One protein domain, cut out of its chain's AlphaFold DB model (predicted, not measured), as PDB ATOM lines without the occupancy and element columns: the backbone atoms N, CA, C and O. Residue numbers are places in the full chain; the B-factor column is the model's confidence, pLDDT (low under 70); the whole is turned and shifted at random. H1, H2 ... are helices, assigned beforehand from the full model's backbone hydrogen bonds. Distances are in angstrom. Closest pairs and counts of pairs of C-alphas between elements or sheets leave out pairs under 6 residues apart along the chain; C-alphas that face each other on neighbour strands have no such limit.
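This is residues 82 to 192 of the 196 residues of an uncharacterized protein of Acidobacteriia bacterium SbA2 (UniProt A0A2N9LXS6). The helices H1 and H2 make a V, the shorter hairpin of H3 and H4 packs at its open end, and residues 168 to 192, mostly H6, stick out from this up-and-down bundle. The 111 printed residues include six named helices, H1 to H6, no named strand: all helix, loose, radius of gyration of the C-alphas 16.6 A, spans 43 by 41 by 23 A.

H1, residues 82 to 101, touches H2, residues 104 to 128, with residues 95 to 99 alone; the closest C-alphas, Gln 99 and Ala 107, are 5.5 A apart. H3, residues 134 to 143, touches H2, closest C-alphas Gly 138 and Leu 123, 4.4 A, at a shallow tilt of 15 degrees, opposite ways. H4, residues 145 to 155, touches H1 with Phe 84 and Pro 150 closest, C-alphas 5.0 A apart, at a steep tilt of 39 degrees. H5, residues 164 to 167, touches H3. H6, residues 172 to 191, touches no helix. Every O i to N i+4 pair is within hydrogen-bond range in H1, H2, H3 and H6, and 6 of 7 in H4; H5 is too short for one.

H1 begins at C-alpha 82 (-34.884, 19.996, 30.724) and H6 ends at C-alpha 191 (-0.934, 9.609, 8.395). H1, H2 and H6 measure 28.5 A, 35.9 A and 28.4 A.

The printed part has no cut and no long link; no printed residue is under 70 in pLDDT.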
ATOM      1  N   ARG A  82     -34.676  18.557  30.515       91.50
ATOM      2  CA  ARG A  82     -34.884  19.996  30.724       91.50
ATOM      3  C   ARG A  82     -33.582  20.725  31.057       91.50
ATOM      4  O   ARG A  82     -33.351  21.810  30.530       91.50
ATOM      5  N   SER A  83     -32.744  20.147  31.919       88.81
ATOM      6  CA  SER A  83     -31.449  20.742  32.274       88.81
ATOM      7  C   SER A  83     -30.517  20.763  31.068       88.81
ATOM      8  O   SER A  83     -29.894  21.787  30.801       88.81
ATOM      9  N   PHE A  84     -30.479  19.662  30.313       91.88
ATOM     10  CA  PHE A  84     -29.707  19.562  29.079       91.88
ATOM     11  C   PHE A  84     -30.107  20.630  28.064       91.88
ATOM     12  O   PHE A  84     -29.262  21.423  27.662       91.88
ATOM     13  N   LEU A  85     -31.394  20.716  27.719       94.31
ATOM     14  CA  LEU A  85     -31.876  21.676  26.726       94.31
ATOM     15  C   LEU A  85     -31.588  23.124  27.131       94.31
ATOM     16  O   LEU A  85     -31.172  23.916  26.292       94.31
ATOM     17  N   ARG A  86     -31.759  23.475  28.412       93.69
ATOM     18  CA  ARG A  86     -31.456  24.830  28.899       93.69
ATOM     19  C   ARG A  86     -29.984  25.175  28.723       93.69
ATOM     20  O   ARG A  86     -29.675  26.207  28.138       93.69
ATOM     21  N   VAL A  87     -29.085  24.315  29.204       93.12
ATOM     22  CA  VAL A  87     -27.638  24.535  29.064       93.12
ATOM     23  C   VAL A  87     -27.246  24.575  27.592       93.12
ATOM     24  O   VAL A  87     -26.489  25.454  27.194       93.12
ATOM     25  N   PHE A  88     -27.784  23.665  26.780       93.19
ATOM     26  CA  PHE A  88     -27.486  23.586  25.358       93.19
ATOM     27  C   PHE A  88     -27.909  24.856  24.615       93.19
ATOM     28  O   PHE A  88     -27.107  25.426  23.885       93.19
ATOM     29  N   VAL A  89     -29.128  25.352  24.844       95.75
ATOM     30  CA  VAL A  89     -29.606  26.600  24.227       95.75
ATOM     31  C   VAL A  89     -28.762  27.792  24.677       95.75
ATOM     32  O   VAL A  89     -28.320  28.566  23.831       95.75
ATOM     33  N   ILE A  90     -28.486  27.922  25.980       94.94
ATOM     34  CA  ILE A  90     -27.629  28.996  26.512       94.94
ATOM     35  C   ILE A  90     -26.245  28.945  25.860       94.94
ATOM     36  O   ILE A  90     -25.722  29.975  25.437       94.94
ATOM     37  N   TRP A  91     -25.672  27.748  25.737       94.38
ATOM     38  CA  TRP A  91     -24.376  27.545  25.107       94.38
ATOM     39  C   TRP A  91     -24.387  27.909  23.626       94.38
ATOM     40  O   TRP A  91     -23.520  28.657  23.191       94.38
ATOM     41  N   VAL A  92     -25.367  27.435  22.852       95.50
ATOM     42  CA  VAL A  92     -25.465  27.725  21.414       95.50
ATOM     43  C   VAL A  92     -25.630  29.224  21.176       95.50
ATOM     44  O   VAL A  92     -24.920  29.791  20.345       95.50
ATOM     45  N   VAL A  93     -26.514  29.888  21.924       97.31
ATOM     46  CA  VAL A  93     -26.714  31.340  21.817       97.31
ATOM     47  C   VAL A  93     -25.440  32.092  22.208       97.31
ATOM     48  O   VAL A  93     -24.996  32.964  21.461       97.31
ATOM     49  N   GLY A  94     -24.813  31.725  23.329       95.50
ATOM     50  CA  GLY A  94     -23.567  32.336  23.791       95.50
ATOM     51  C   GLY A  94     -22.416  32.147  22.803       95.50
ATOM     52  O   GLY A  94     -21.749  33.113  22.446       95.50
ATOM     53  N   ALA A  95     -22.223  30.930  22.296       94.56
ATOM     54  CA  ALA A  95     -21.204  30.614  21.301       94.56
ATOM     55  C   ALA A  95     -21.430  31.380  19.995       94.56
ATOM     56  O   ALA A  95     -20.488  31.966  19.467       94.56
ATOM     57  N   THR A  96     -22.676  31.451  19.518       96.06
ATOM     58  CA  THR A  96     -23.027  32.220  18.315       96.06
ATOM     59  C   THR A  96     -22.718  33.701  18.505       96.06
ATOM     60  O   THR A  96     -22.159  34.339  17.615       96.06
ATOM     61  N   LEU A  97     -23.049  34.258  19.671       97.31
ATOM     62  CA  LEU A  97     -22.775  35.656  19.979       97.31
ATOM     63  C   LEU A  97     -21.267  35.930  20.042       97.31
ATOM     64  O   LEU A  97     -20.789  36.858  19.396       97.31
ATOM     65  N   VAL A  98     -20.501  35.093  20.747       96.75
ATOM     66  CA  VAL A  98     -19.038  35.224  20.850       96.75
ATOM     67  C   VAL A  98     -18.373  35.119  19.476       96.75
ATOM     68  O   VAL A  98     -17.509  35.931  19.158       96.75
ATOM     69  N   GLN A  99     -18.806  34.178  18.634       95.38
ATOM     70  CA  GLN A  99     -18.285  34.023  17.271       95.38
ATOM     71  C   GLN A  99     -18.632  35.205  16.359       95.38
ATOM     72  O   GLN A  99     -17.855  35.529  15.467       95.38
ATOM     73  N   ARG A 100     -19.776  35.866  16.573       96.50
ATOM     74  CA  ARG A 100     -20.140  37.082  15.828       96.50
ATOM     75  C   ARG A 100     -19.364  38.313  16.283       96.50
ATOM     76  O   ARG A 100     -19.107  39.193  15.471       96.50
ATOM     77  N   LEU A 101     -19.028  38.394  17.569       97.19
ATOM     78  CA  LEU A 101     -18.390  39.571  18.163       97.19
ATOM     79  C   LEU A 101     -16.859  39.519  18.135       97.19
ATOM     80  O   LEU A 101     -16.216  40.552  18.313       97.19
ATOM     81  N   MET A 102     -16.260  38.339  17.965       96.00
ATOM     82  CA  MET A 102     -14.818  38.151  18.114       96.00
ATOM     83  C   MET A 102     -14.198  37.401  16.932       96.00
ATOM     84  O   MET A 102     -14.830  36.511  16.365       96.00
ATOM     85  N   PRO A 103     -12.920  37.681  16.605       96.44
ATOM     86  CA  PRO A 103     -12.151  36.858  15.678       96.44
ATOM     87  C   PRO A 103     -12.116  35.388  16.127       96.44
ATOM     88  O   PRO A 103     -12.085  35.126  17.336       96.44
ATOM     89  N   PRO A 104     -12.022  34.430  15.189       94.56
ATOM     90  CA  PRO A 104     -12.177  33.000  15.471       94.56
ATOM     91  C   PRO A 104     -11.215  32.485  16.548       94.56
ATOM     92  O   PRO A 104     -11.631  31.742  17.432       94.56
ATOM     93  N   LEU A 105      -9.958  32.947  16.548       95.56
ATOM     94  CA  LEU A 105      -8.968  32.563  17.558       95.56
ATOM     95  C   LEU A 105      -9.371  33.011  18.976       95.56
ATOM     96  O   LEU A 105      -9.293  32.236  19.926       95.56
ATOM     97  N   ARG A 106      -9.835  34.259  19.129       95.31
ATOM     98  CA  ARG A 106     -10.276  34.787  20.431       95.31
ATOM     99  C   ARG A 106     -11.568  34.115  20.883       95.31
ATOM    100  O   ARG A 106     -11.681  33.763  22.050       95.31
ATOM    101  N   ALA A 107     -12.499  33.886  19.958       94.44
ATOM    102  CA  ALA A 107     -13.733  33.163  20.236       94.44
ATOM    103  C   ALA A 107     -13.450  31.746  20.761       94.44
ATOM    104  O   ALA A 107     -14.021  31.344  21.774       94.44
ATOM    105  N   GLN A 108     -12.526  31.012  20.132       94.94
ATOM    106  CA  GLN A 108     -12.108  29.688  20.598       94.94
ATOM    107  C   GLN A 108     -11.473  29.730  21.992       94.94
ATOM    108  O   GLN A 108     -11.835  28.916  22.839       94.94
ATOM    109  N   LEU A 109     -10.582  30.690  22.257       96.19
ATOM    110  CA  LEU A 109      -9.975  30.856  23.581       96.19
ATOM    111  C   LEU A 109     -11.016  31.166  24.662       96.19
ATOM    112  O   LEU A 109     -10.955  30.594  25.747       96.19
ATOM    113  N   VAL A 110     -11.991  32.027  24.367       96.75
ATOM    114  CA  VAL A 110     -13.069  32.368  25.306       96.75
ATOM    115  C   VAL A 110     -13.957  31.156  25.580       96.75
ATOM    116  O   VAL A 110     -14.181  30.822  26.741       96.75
ATOM    117  N   LEU A 111     -14.429  30.463  24.541       94.50
ATOM    118  CA  LEU A 111     -15.305  29.299  24.706       94.50
ATOM    119  C   LEU A 111     -14.588  28.138  25.409       94.50
ATOM    120  O   LEU A 111     -15.135  27.557  26.347       94.50
ATOM    121  N   GLY A 112     -13.343  27.852  25.022       94.44
ATOM    122  CA  GLY A 112     -12.506  26.864  25.702       94.44
ATOM    123  C   GLY A 112     -12.219  27.252  27.154       94.44
ATOM    124  O   GLY A 112     -12.315  26.413  28.049       94.44
ATOM    125  N   GLY A 113     -11.955  28.534  27.416       96.56
ATOM    126  CA  GLY A 113     -11.767  29.068  28.764       96.56
ATOM    127  C   GLY A 113     -13.001  28.876  29.646       96.56
ATOM    128  O   GLY A 113     -12.877  28.381  30.764       96.56
ATOM    129  N   VAL A 114     -14.198  29.178  29.131       95.81
ATOM    130  CA  VAL A 114     -15.467  28.924  29.837       95.81
ATOM    131  C   VAL A 114     -15.616  27.435  30.163       95.81
ATOM    132  O   VAL A 114     -15.928  27.089  31.301       95.81
ATOM    133  N   GLN A 115     -15.333  26.543  29.213       96.00
ATOM    134  CA  GLN A 115     -15.400  25.094  29.429       96.00
ATOM    135  C   GLN A 115     -14.417  24.605  30.510       96.00
ATOM    136  O   GLN A 115     -14.791  23.800  31.373       96.00
ATOM    137  N   ILE A 116     -13.181  25.112  30.505       96.38
ATOM    138  CA  ILE A 116     -12.165  24.786  31.515       96.38
ATOM    139  C   ILE A 116     -12.605  25.295  32.894       96.38
ATOM    140  O   ILE A 116     -12.608  24.528  33.860       96.38
ATOM    141  N   LEU A 117     -13.049  26.551  32.987       97.50
ATOM    142  CA  LEU A 117     -13.528  27.148  34.237       97.50
ATOM    143  C   LEU A 117     -14.751  26.409  34.795       97.50
ATOM    144  O   LEU A 117     -14.794  26.124  35.992       97.50
ATOM    145  N   CYS A 118     -15.707  26.023  33.944       96.44
ATOM    146  CA  CYS A 118     -16.836  25.185  34.349       96.44
ATOM    147  C   CYS A 118     -16.370  23.847  34.926       96.44
ATOM    148  O   CYS A 118     -16.898  23.407  35.943       96.44
ATOM    149  N   SER A 119     -15.375  23.209  34.312       96.81
ATOM    150  CA  SER A 119     -14.830  21.929  34.783       96.81
ATOM    151  C   SER A 119     -14.166  22.046  36.154       96.81
ATOM    152  O   SER A 119     -14.409  21.211  37.028       96.81
ATOM    153  N   PHE A 120     -13.379  23.106  36.374       98.00
ATOM    154  CA  PHE A 120     -12.790  23.399  37.684       98.00
ATOM    155  C   PHE A 120     -13.854  23.698  38.735       98.00
ATOM    156  O   PHE A 120     -13.789  23.170  39.846       98.00
ATOM    157  N   TRP A 121     -14.864  24.489  38.377       97.69
ATOM    158  CA  TRP A 121     -15.981  24.775  39.266       97.69
ATOM    159  C   TRP A 121     -16.752  23.501  39.642       97.69
ATOM    160  O   TRP A 121     -17.024  23.295  40.820       97.69
ATOM    161  N   VAL A 122     -17.035  22.608  38.685       96.94
ATOM    162  CA  VAL A 122     -17.686  21.310  38.952       96.94
ATOM    163  C   VAL A 122     -16.848  20.453  39.896       96.94
ATOM    164  O   VAL A 122     -17.395  19.839  40.809       96.94
ATOM    165  N   LEU A 123     -15.528  20.400  39.698       96.94
ATOM    166  CA  LEU A 123     -14.630  19.663  40.585       96.94
ATOM    167  C   LEU A 123     -14.709  20.201  42.019       96.94
ATOM    168  O   LEU A 123     -14.859  19.424  42.961       96.94
ATOM    169  N   PHE A 124     -14.644  21.522  42.172       97.44
ATOM    170  CA  PHE A 124     -14.709  22.181  43.470       97.44
ATOM    171  C   PHE A 124     -16.080  22.007  44.146       97.44
ATOM    172  O   PHE A 124     -16.136  21.584  45.299       97.44
ATOM    173  N   ASP A 125     -17.183  22.226  43.425       96.75
ATOM    174  CA  ASP A 125     -18.550  22.019  43.938       96.75
ATOM    175  C   ASP A 125     -18.783  20.538  44.299       96.75
ATOM    176  O   ASP A 125     -19.433  20.233  45.297       96.75
ATOM    177  N   ALA A 126     -18.195  19.590  43.556       94.44
ATOM    178  CA  ALA A 126     -18.293  18.162  43.864       94.44
ATOM    179  C   ALA A 126     -17.516  17.776  45.128       94.44
ATOM    180  O   ALA A 126     -17.992  16.934  45.892       94.44
ATOM    181  N   LEU A 127     -16.351  18.393  45.354       94.62
ATOM    182  CA  LEU A 127     -15.584  18.238  46.591       94.62
ATOM    183  C   LEU A 127     -16.365  18.788  47.787       94.62
ATOM    184  O   LEU A 127     -16.505  18.087  48.787       94.62
ATOM    185  N   GLN A 128     -16.928  19.994  47.660       95.31
ATOM    186  CA  GLN A 128     -17.722  20.627  48.719       95.31
ATOM    187  C   GLN A 128     -18.995  19.845  49.059       95.31
ATOM    188  O   GLN A 128     -19.386  19.769  50.218       95.31
ATOM    189  N   LYS A 129     -19.641  19.238  48.059       91.44
ATOM    190  CA  LYS A 129     -20.858  18.430  48.245       91.44
ATOM    191  C   LYS A 129     -20.583  16.966  48.582       91.44
ATOM    192  O   LYS A 129     -21.523  16.174  48.586       91.44
ATOM    193  N   HIS A 130     -19.322  16.604  48.824       90.44
ATOM    194  CA  HIS A 130     -18.890  15.239  49.133       90.44
ATOM    195  C   HIS A 130     -19.428  14.192  48.141       90.44
ATOM    196  O   HIS A 130     -19.797  13.079  48.517       90.44
ATOM    197  N   LEU A 131     -19.484  14.544  46.852       89.94
ATOM    198  CA  LEU A 131     -19.922  13.611  45.819       89.94
ATOM    199  C   LEU A 131     -18.866  12.516  45.610       89.94
ATOM    200  O   LEU A 131     -17.663  12.793  45.645       89.94
ATOM    201  N   PRO A 132     -19.281  11.270  45.326       87.88
ATOM    202  CA  PRO A 132     -18.338  10.204  45.037       87.88
ATOM    203  C   PRO A 132     -17.552  10.519  43.757       87.88
ATOM    204  O   PRO A 132     -18.113  10.871  42.718       87.88
ATOM    205  N   ARG A 133     -16.228  10.342  43.823       88.19
ATOM    206  CA  ARG A 133     -15.289  10.519  42.697       88.19
ATOM    207  C   ARG A 133     -15.382  11.909  42.034       88.19
ATOM    208  O   ARG A 133     -15.620  11.995  40.827       88.19
ATOM    209  N   PRO A 134     -15.113  12.998  42.774       92.44
ATOM    210  CA  PRO A 134     -15.260  14.370  42.275       92.44
ATOM    211  C   PRO A 134     -14.385  14.648  41.040       92.44
ATOM    212  O   PRO A 134     -14.824  15.301  40.095       92.44
ATOM    213  N   PHE A 135     -13.194  14.044  40.973       92.94
ATOM    214  CA  PHE A 135     -12.313  14.113  39.802       92.94
ATOM    215  C   PHE A 135     -12.968  13.625  38.507       92.94
ATOM    216  O   PHE A 135     -12.729  14.201  37.448       92.94
ATOM    217  N   ARG A 136     -13.824  12.597  38.564       91.19
ATOM    218  CA  ARG A 136     -14.507  12.082  37.366       91.19
ATOM    219  C   ARG A 136     -15.566  13.049  36.855       91.19
ATOM    220  O   ARG A 136     -15.758  13.132  35.650       91.19
ATOM    221  N   TRP A 137     -16.205  13.802  37.747       93.62
ATOM    222  CA  TRP A 137     -17.152  14.851  37.373       93.62
ATOM    223  C   TRP A 137     -16.453  16.041  36.718       93.62
ATOM    224  O   TRP A 137     -16.889  16.484  35.656       93.62
ATOM    225  N   GLY A 138     -15.340  16.503  37.295       94.38
ATOM    226  CA  GLY A 138     -14.517  17.556  36.693       94.38
ATOM    227  C   GLY A 138     -13.978  17.148  35.319       94.38
ATOM    228  O   GLY A 138     -14.195  17.850  34.335       94.38
ATOM    229  N   MET A 139     -13.363  15.964  35.219       93.25
ATOM    230  CA  MET A 139     -12.804  15.461  33.959       93.25
ATOM    231  C   MET A 139     -13.886  15.159  32.914       93.25
ATOM    232  O   MET A 139     -13.729  15.479  31.740       93.25
ATOM    233  N   GLY A 140     -15.015  14.580  33.331       92.06
ATOM    234  CA  GLY A 140     -16.149  14.341  32.443       92.06
ATOM    235  C   GLY A 140     -16.726  15.647  31.897       92.06
ATOM    236  O   GLY A 140     -17.031  15.729  30.713       92.06
ATOM    237  N   THR A 141     -16.808  16.687  32.728       95.00
ATOM    238  CA  THR A 141     -17.223  18.031  32.296       95.00
ATOM    239  C   THR A 141     -16.222  18.639  31.317       95.00
ATOM    240  O   THR A 141     -16.635  19.288  30.364       95.00
ATOM    241  N   LEU A 142     -14.925  18.389  31.497       94.12
ATOM    242  CA  LEU A 142     -13.899  18.892  30.587       94.12
ATOM    243  C   LEU A 142     -13.967  18.219  29.215       94.12
ATOM    244  O   LEU A 142     -13.867  18.900  28.201       94.12
ATOM    245  N   LEU A 143     -14.158  16.900  29.178       90.00
ATOM    246  CA  LEU A 143     -14.138  16.116  27.937       90.00
ATOM    247  C   LEU A 143     -15.483  16.123  27.202       90.00
ATOM    248  O   LEU A 143     -15.533  16.172  25.978       90.00
ATOM    249  N   LEU A 144     -16.581  16.053  27.951       90.94
ATOM    250  CA  LEU A 144     -17.946  15.864  27.456       90.94
ATOM    251  C   LEU A 144     -18.878  16.920  28.063       90.94
ATOM    252  O   LEU A 144     -19.990  16.614  28.506       90.94
ATOM    253  N   TRP A 145     -18.426  18.179  28.068       92.25
ATOM    254  CA  TRP A 145     -19.141  19.330  28.628       92.25
ATOM    255  C   TRP A 145     -20.651  19.355  28.332       92.25
ATOM    256  O   TRP A 145     -21.420  19.398  29.294       92.25
ATOM    257  N   PRO A 146     -21.129  19.236  27.070       88.38
ATOM    258  CA  PRO A 146     -22.557  19.383  26.774       88.38
ATOM    259  C   PRO A 146     -23.439  18.293  27.396       88.38
ATOM    260  O   PRO A 146     -24.633  18.513  27.573       88.38
ATOM    261  N   ILE A 147     -22.883  17.128  27.738       89.50
ATOM    262  CA  ILE A 147     -23.638  16.001  28.305       89.50
ATOM    263  C   ILE A 147     -23.439  15.930  29.819       89.50
ATOM    264  O   ILE A 147     -24.405  15.802  30.575       89.50
ATOM    265  N   ILE A 148     -22.190  16.030  30.276       92.19
ATOM    266  CA  ILE A 148     -21.835  15.822  31.681       92.19
ATOM    267  C   ILE A 148     -22.200  17.034  32.532       92.19
ATOM    268  O   ILE A 148     -22.699  16.850  33.642       92.19
ATOM    269  N   PHE A 149     -22.026  18.259  32.025       93.38
ATOM    270  CA  PHE A 149     -22.332  19.461  32.799       93.38
ATOM    271  C   PHE A 149     -23.820  19.548  33.190       93.38
ATOM    272  O   PHE A 149     -24.117  19.700  34.378       93.38
ATOM    273  N   PRO A 150     -24.796  19.364  32.276       91.81
ATOM    274  CA  PRO A 150     -26.208  19.368  32.663       91.81
ATOM    275  C   PRO A 150     -26.587  18.211  33.586       91.81
ATOM    276  O   PRO A 150     -27.432  18.374  34.471       91.81
ATOM    277  N   TRP A 151     -25.960  17.046  33.400       90.50
ATOM    278  CA  TRP A 151     -26.166  15.901  34.283       90.50
ATOM    279  C   TRP A 151     -25.654  16.206  35.692       90.50
ATOM    280  O   TRP A 151     -26.357  15.954  36.671       90.50
ATOM    281  N   TYR A 152     -24.487  16.839  35.807       92.06
ATOM    282  CA  TYR A 152     -23.951  17.300  37.081       92.06
ATOM    283  C   TYR A 152     -24.905  18.271  37.781       92.06
ATOM    284  O   TYR A 152     -25.197  18.108  38.966       92.06
ATOM    285  N   LEU A 153     -25.472  19.229  37.039       91.88
ATOM    286  CA  LEU A 153     -26.460  20.165  37.583       91.88
ATOM    287  C   LEU A 153     -27.725  19.467  38.108       91.88
ATOM    288  O   LEU A 153     -28.308  19.922  39.091       91.88
ATOM    289  N   ALA A 154     -28.150  18.363  37.492       88.31
ATOM    290  CA  ALA A 154     -29.240  17.545  38.024       88.31
ATOM    291  C   ALA A 154     -28.803  16.761  39.277       88.31
ATOM    292  O   ALA A 154     -29.536  16.708  40.265       88.31
ATOM    293  N   ARG A 155     -27.589  16.196  39.257       87.50
ATOM    294  CA  ARG A 155     -27.014  15.381  40.338       87.50
ATOM    295  C   ARG A 155     -26.781  16.172  41.621       87.50
ATOM    296  O   ARG A 155     -27.071  15.653  42.697       87.50
ATOM    297  N   ARG A 156     -26.288  17.410  41.532       88.69
ATOM    298  CA  ARG A 156     -25.938  18.231  42.707       88.69
ATOM    299  C   ARG A 156     -27.119  18.540  43.633       88.69
ATOM    300  O   ARG A 156     -26.890  18.890  44.783       88.69
ATOM    301  N   ASN A 157     -28.352  18.423  43.138       86.50
ATOM    302  CA  ASN A 157     -29.566  18.613  43.937       86.50
ATOM    303  C   ASN A 157     -29.968  17.336  44.698       86.50
ATOM    304  O   ASN A 157     -30.784  17.400  45.608       86.50
ATOM    305  N   TYR A 158     -29.391  16.184  44.341       86.12
ATOM    306  CA  TYR A 158     -29.691  14.879  44.929       86.12
ATOM    307  C   TYR A 158     -28.390  14.113  45.235       86.12
ATOM    308  O   TYR A 158     -28.109  13.122  44.557       86.12
ATOM    309  N   PRO A 159     -27.577  14.549  46.224       81.44
ATOM    310  CA  PRO A 159     -26.231  14.024  46.506       81.44
ATOM    311  C   PRO A 159     -26.184  12.523  46.860       81.44
ATOM    312  O   PRO A 159     -25.179  11.873  46.578       81.44
ATOM    313  N   LEU A 160     -27.281  11.944  47.346       79.19
ATOM    314  CA  LEU A 160     -27.345  10.547  47.794       79.19
ATOM    315  C   LEU A 160     -27.684   9.526  46.694       79.19
ATOM    316  O   LEU A 160     -27.513   8.330  46.901       79.19
ATOM    317  N   ARG A 161     -28.179   9.962  45.529       82.12
ATOM    318  CA  ARG A 161     -28.614   9.033  44.474       82.12
ATOM    319  C   ARG A 161     -27.431   8.571  43.614       82.12
ATOM    320  O   ARG A 161     -26.673   9.431  43.158       82.12
ATOM    321  N   PRO A 162     -27.281   7.267  43.330       81.81
ATOM    322  CA  PRO A 162     -26.159   6.763  42.546       81.81
ATOM    323  C   PRO A 162     -26.221   7.243  41.090       81.81
ATOM    324  O   PRO A 162     -27.298   7.409  40.503       81.81
ATOM    325  N   CYS A 163     -25.047   7.455  40.490       82.00
ATOM    326  CA  CYS A 163     -24.910   7.792  39.071       82.00
ATOM    327  C   CYS A 163     -23.992   6.775  38.378       82.00
ATOM    328  O   CYS A 163     -22.791   7.028  38.231       82.00
ATOM    329  N   PRO A 164     -24.520   5.623  37.920       76.88
ATOM    330  CA  PRO A 164     -23.692   4.535  37.409       76.88
ATOM    331  C   PRO A 164     -22.850   4.958  36.203       76.88
ATOM    332  O   PRO A 164     -21.729   4.499  36.070       76.88
ATOM    333  N   PHE A 165     -23.299   5.895  35.368       77.81
ATOM    334  CA  PHE A 165     -22.518   6.330  34.207       77.81
ATOM    335  C   PHE A 165     -21.156   6.950  34.584       77.81
ATOM    336  O   PHE A 165     -20.132   6.634  33.980       77.81
ATOM    337  N   ILE A 166     -21.120   7.787  35.626       78.31
ATOM    338  CA  ILE A 166     -19.900   8.493  36.066       78.31
ATOM    339  C   ILE A 166     -19.235   7.793  37.249       78.31
ATOM    340  O   ILE A 166     -18.044   7.970  37.490       78.31
ATOM    341  N   GLU A 167     -19.952   6.947  37.979       79.69
ATOM    342  CA  GLU A 167     -19.448   6.241  39.158       79.69
ATOM    343  C   GLU A 167     -19.111   4.767  38.858       79.69
ATOM    344  O   GLU A 167     -18.368   4.153  39.627       79.69
ATOM    345  N   ALA A 168     -19.506   4.209  37.704       79.69
ATOM    346  CA  ALA A 168     -19.163   2.835  37.321       79.69
ATOM    347  C   ALA A 168     -17.652   2.636  37.339       79.69
ATOM    348  O   ALA A 168     -16.894   3.474  36.835       79.69
ATOM    349  N   ARG A 169     -17.194   1.537  37.944       75.56
ATOM    350  CA  ARG A 169     -15.792   1.130  37.823       75.56
ATOM    351  C   ARG A 169     -15.526   0.828  36.354       75.56
ATOM    352  O   ARG A 169     -16.127  -0.078  35.786       75.56
ATOM    353  N   VAL A 170     -14.636   1.605  35.752       76.31
ATOM    354  CA  VAL A 170     -14.133   1.299  34.416       76.31
ATOM    355  C   VAL A 170     -13.236   0.081  34.570       76.31
ATOM    356  O   VAL A 170     -12.327   0.090  35.402       76.31
ATOM    357  N   LYS A 171     -13.513  -0.992  33.826       83.19
ATOM    358  CA  LYS A 171     -12.629  -2.159  33.828       83.19
ATOM    359  C   LYS A 171     -11.289  -1.749  33.197       83.19
ATOM    360  O   LYS A 171     -11.295  -0.962  32.247       83.19
ATOM    361  N   PRO A 172     -10.145  -2.271  33.674       82.81
ATOM    362  CA  PRO A 172      -8.836  -1.959  33.091       82.81
ATOM    363  C   PRO A 172      -8.780  -2.284  31.591       82.81
ATOM    364  O   PRO A 172      -8.141  -1.570  30.827       82.81
ATOM    365  N   THR A 173      -9.539  -3.288  31.146       84.25
ATOM    366  CA  THR A 173      -9.710  -3.638  29.730       84.25
ATOM    367  C   THR A 173     -10.364  -2.526  28.913       84.25
ATOM    368  O   THR A 173      -9.915  -2.237  27.810       84.25
ATOM    369  N   THR A 174     -11.387  -1.858  29.449       82.12
ATOM    370  CA  THR A 174     -12.054  -0.731  28.782       82.12
ATOM    371  C   THR A 174     -11.122   0.473  28.667       82.12
ATOM    372  O   THR A 174     -11.113   1.140  27.637       82.12
ATOM    373  N   LEU A 175     -10.306   0.729  29.695       80.38
ATOM    374  CA  LEU A 175      -9.266   1.761  29.657       80.38
ATOM    375  C   LEU A 175      -8.212   1.454  28.589       80.38
ATOM    376  O   LEU A 175      -7.933   2.311  27.756       80.38
ATOM    377  N   ALA A 176      -7.678   0.229  28.570       84.94
ATOM    378  CA  ALA A 176      -6.718  -0.203  27.556       84.94
ATOM    379  C   ALA A 176      -7.294  -0.078  26.136       84.94
ATOM    380  O   ALA A 176      -6.644   0.482  25.258       84.94
ATOM    381  N   ALA A 177      -8.540  -0.513  25.925       87.94
ATOM    382  CA  ALA A 177      -9.225  -0.379  24.642       87.94
ATOM    383  C   ALA A 177      -9.395   1.090  24.217       87.94
ATOM    384  O   ALA A 177      -9.166   1.414  23.053       87.94
ATOM    385  N   LEU A 178      -9.740   1.990  25.146       84.56
ATOM    386  CA  LEU A 178      -9.852   3.424  24.868       84.56
ATOM    387  C   LEU A 178      -8.498   4.037  24.472       84.56
ATOM    388  O   LEU A 178      -8.437   4.822  23.530       84.56
ATOM    389  N   PHE A 179      -7.412   3.662  25.155       85.50
ATOM    390  CA  PHE A 179      -6.062   4.114  24.804       85.50
ATOM    391  C   PHE A 179      -5.619   3.604  23.432       85.50
ATOM    392  O   PHE A 179      -5.061   4.374  22.655       85.50
ATOM    393  N   ILE A 180      -5.909   2.340  23.110       91.12
ATOM    394  CA  ILE A 180      -5.641   1.775  21.781       91.12
ATOM    395  C   ILE A 180      -6.431   2.542  20.718       91.12
ATOM    396  O   ILE A 180      -5.854   2.959  19.716       91.12
ATOM    397  N   LEU A 181      -7.724   2.788  20.950       90.81
ATOM    398  CA  LEU A 181      -8.564   3.564  20.037       90.81
ATOM    399  C   LEU A 181      -7.990   4.970  19.815       90.81
ATOM    400  O   LEU A 181      -7.871   5.403  18.672       90.81
ATOM    401  N   LEU A 182      -7.603   5.665  20.888       89.31
ATOM    402  CA  LEU A 182      -6.998   6.993  20.809       89.31
ATOM    403  C   LEU A 182      -5.689   6.963  20.007       89.31
ATOM    404  O   LEU A 182      -5.498   7.805  19.135       89.31
ATOM    405  N   ALA A 183      -4.815   5.986  20.261       91.25
ATOM    406  CA  ALA A 183      -3.557   5.827  19.536       91.25
ATOM    407  C   ALA A 183      -3.784   5.571  18.039       91.25
ATOM    408  O   ALA A 183      -3.120   6.187  17.208       91.25
ATOM    409  N   VAL A 184      -4.758   4.725  17.687       92.12
ATOM    410  CA  VAL A 184      -5.159   4.487  16.292       92.12
ATOM    411  C   VAL A 184      -5.680   5.773  15.655       92.12
ATOM    412  O   VAL A 184      -5.289   6.100  14.538       92.12
ATOM    413  N   LEU A 185      -6.523   6.528  16.357       88.06
ATOM    414  CA  LEU A 185      -7.110   7.762  15.838       88.06
ATOM    415  C   LEU A 185      -6.034   8.834  15.610       88.06
ATOM    416  O   LEU A 185      -6.009   9.456  14.551       88.06
ATOM    417  N   VAL A 186      -5.089   8.986  16.543       89.06
ATOM    418  CA  VAL A 186      -3.916   9.860  16.376       89.06
ATOM    419  C   VAL A 186      -3.051   9.396  15.204       89.06
ATOM    420  O   VAL A 186      -2.679  10.216  14.370       89.06
ATOM    421  N   TYR A 187      -2.774   8.095  15.088       93.38
ATOM    422  CA  TYR A 187      -2.014   7.540  13.966       93.38
ATOM    423  C   TYR A 187      -2.683   7.837  12.617       93.38
ATOM    424  O   TYR A 187      -2.013   8.271  11.680       93.38
ATOM    425  N   VAL A 188      -4.003   7.658  12.522       91.88
ATOM    426  CA  VAL A 188      -4.791   7.989  11.327       91.88
ATOM    427  C   VAL A 188      -4.715   9.487  11.037       91.88
ATOM    428  O   VAL A 188      -4.410   9.865   9.910       91.88
ATOM    429  N   MET A 189      -4.915  10.346  12.037       87.06
ATOM    430  CA  MET A 189      -4.834  11.800  11.855       87.06
ATOM    431  C   MET A 189      -3.451  12.245  11.373       87.06
ATOM    432  O   MET A 189      -3.372  13.098  10.500       87.06
ATOM    433  N   VAL A 190      -2.368  11.652  11.885       89.44
ATOM    434  CA  VAL A 190      -0.997  11.958  11.442       89.44
ATOM    435  C   VAL A 190      -0.746  11.453  10.023       89.44
ATOM    436  O   VAL A 190      -0.166  12.167   9.210       89.44
ATOM    437  N   LYS A 191      -1.184  10.232   9.701       89.94
ATOM    438  CA  LYS A 191      -0.934   9.609   8.395       89.94
ATOM    439  C   LYS A 191      -1.743  10.244   7.264       89.94
ATOM    440  O   LYS A 191      -1.260  10.311   6.139       89.94
ATOM    441  N   TYR A 192      -2.972  10.658   7.557       88.19
ATOM    442  CA  TYR A 192      -3.909  11.214   6.581       88.19
ATOM    443  C   TYR A 192      -4.090  12.731   6.733       88.19
ATOM    444  O   TYR A 192      -5.029  13.290   6.165       88.19
TER     445      TYR A 192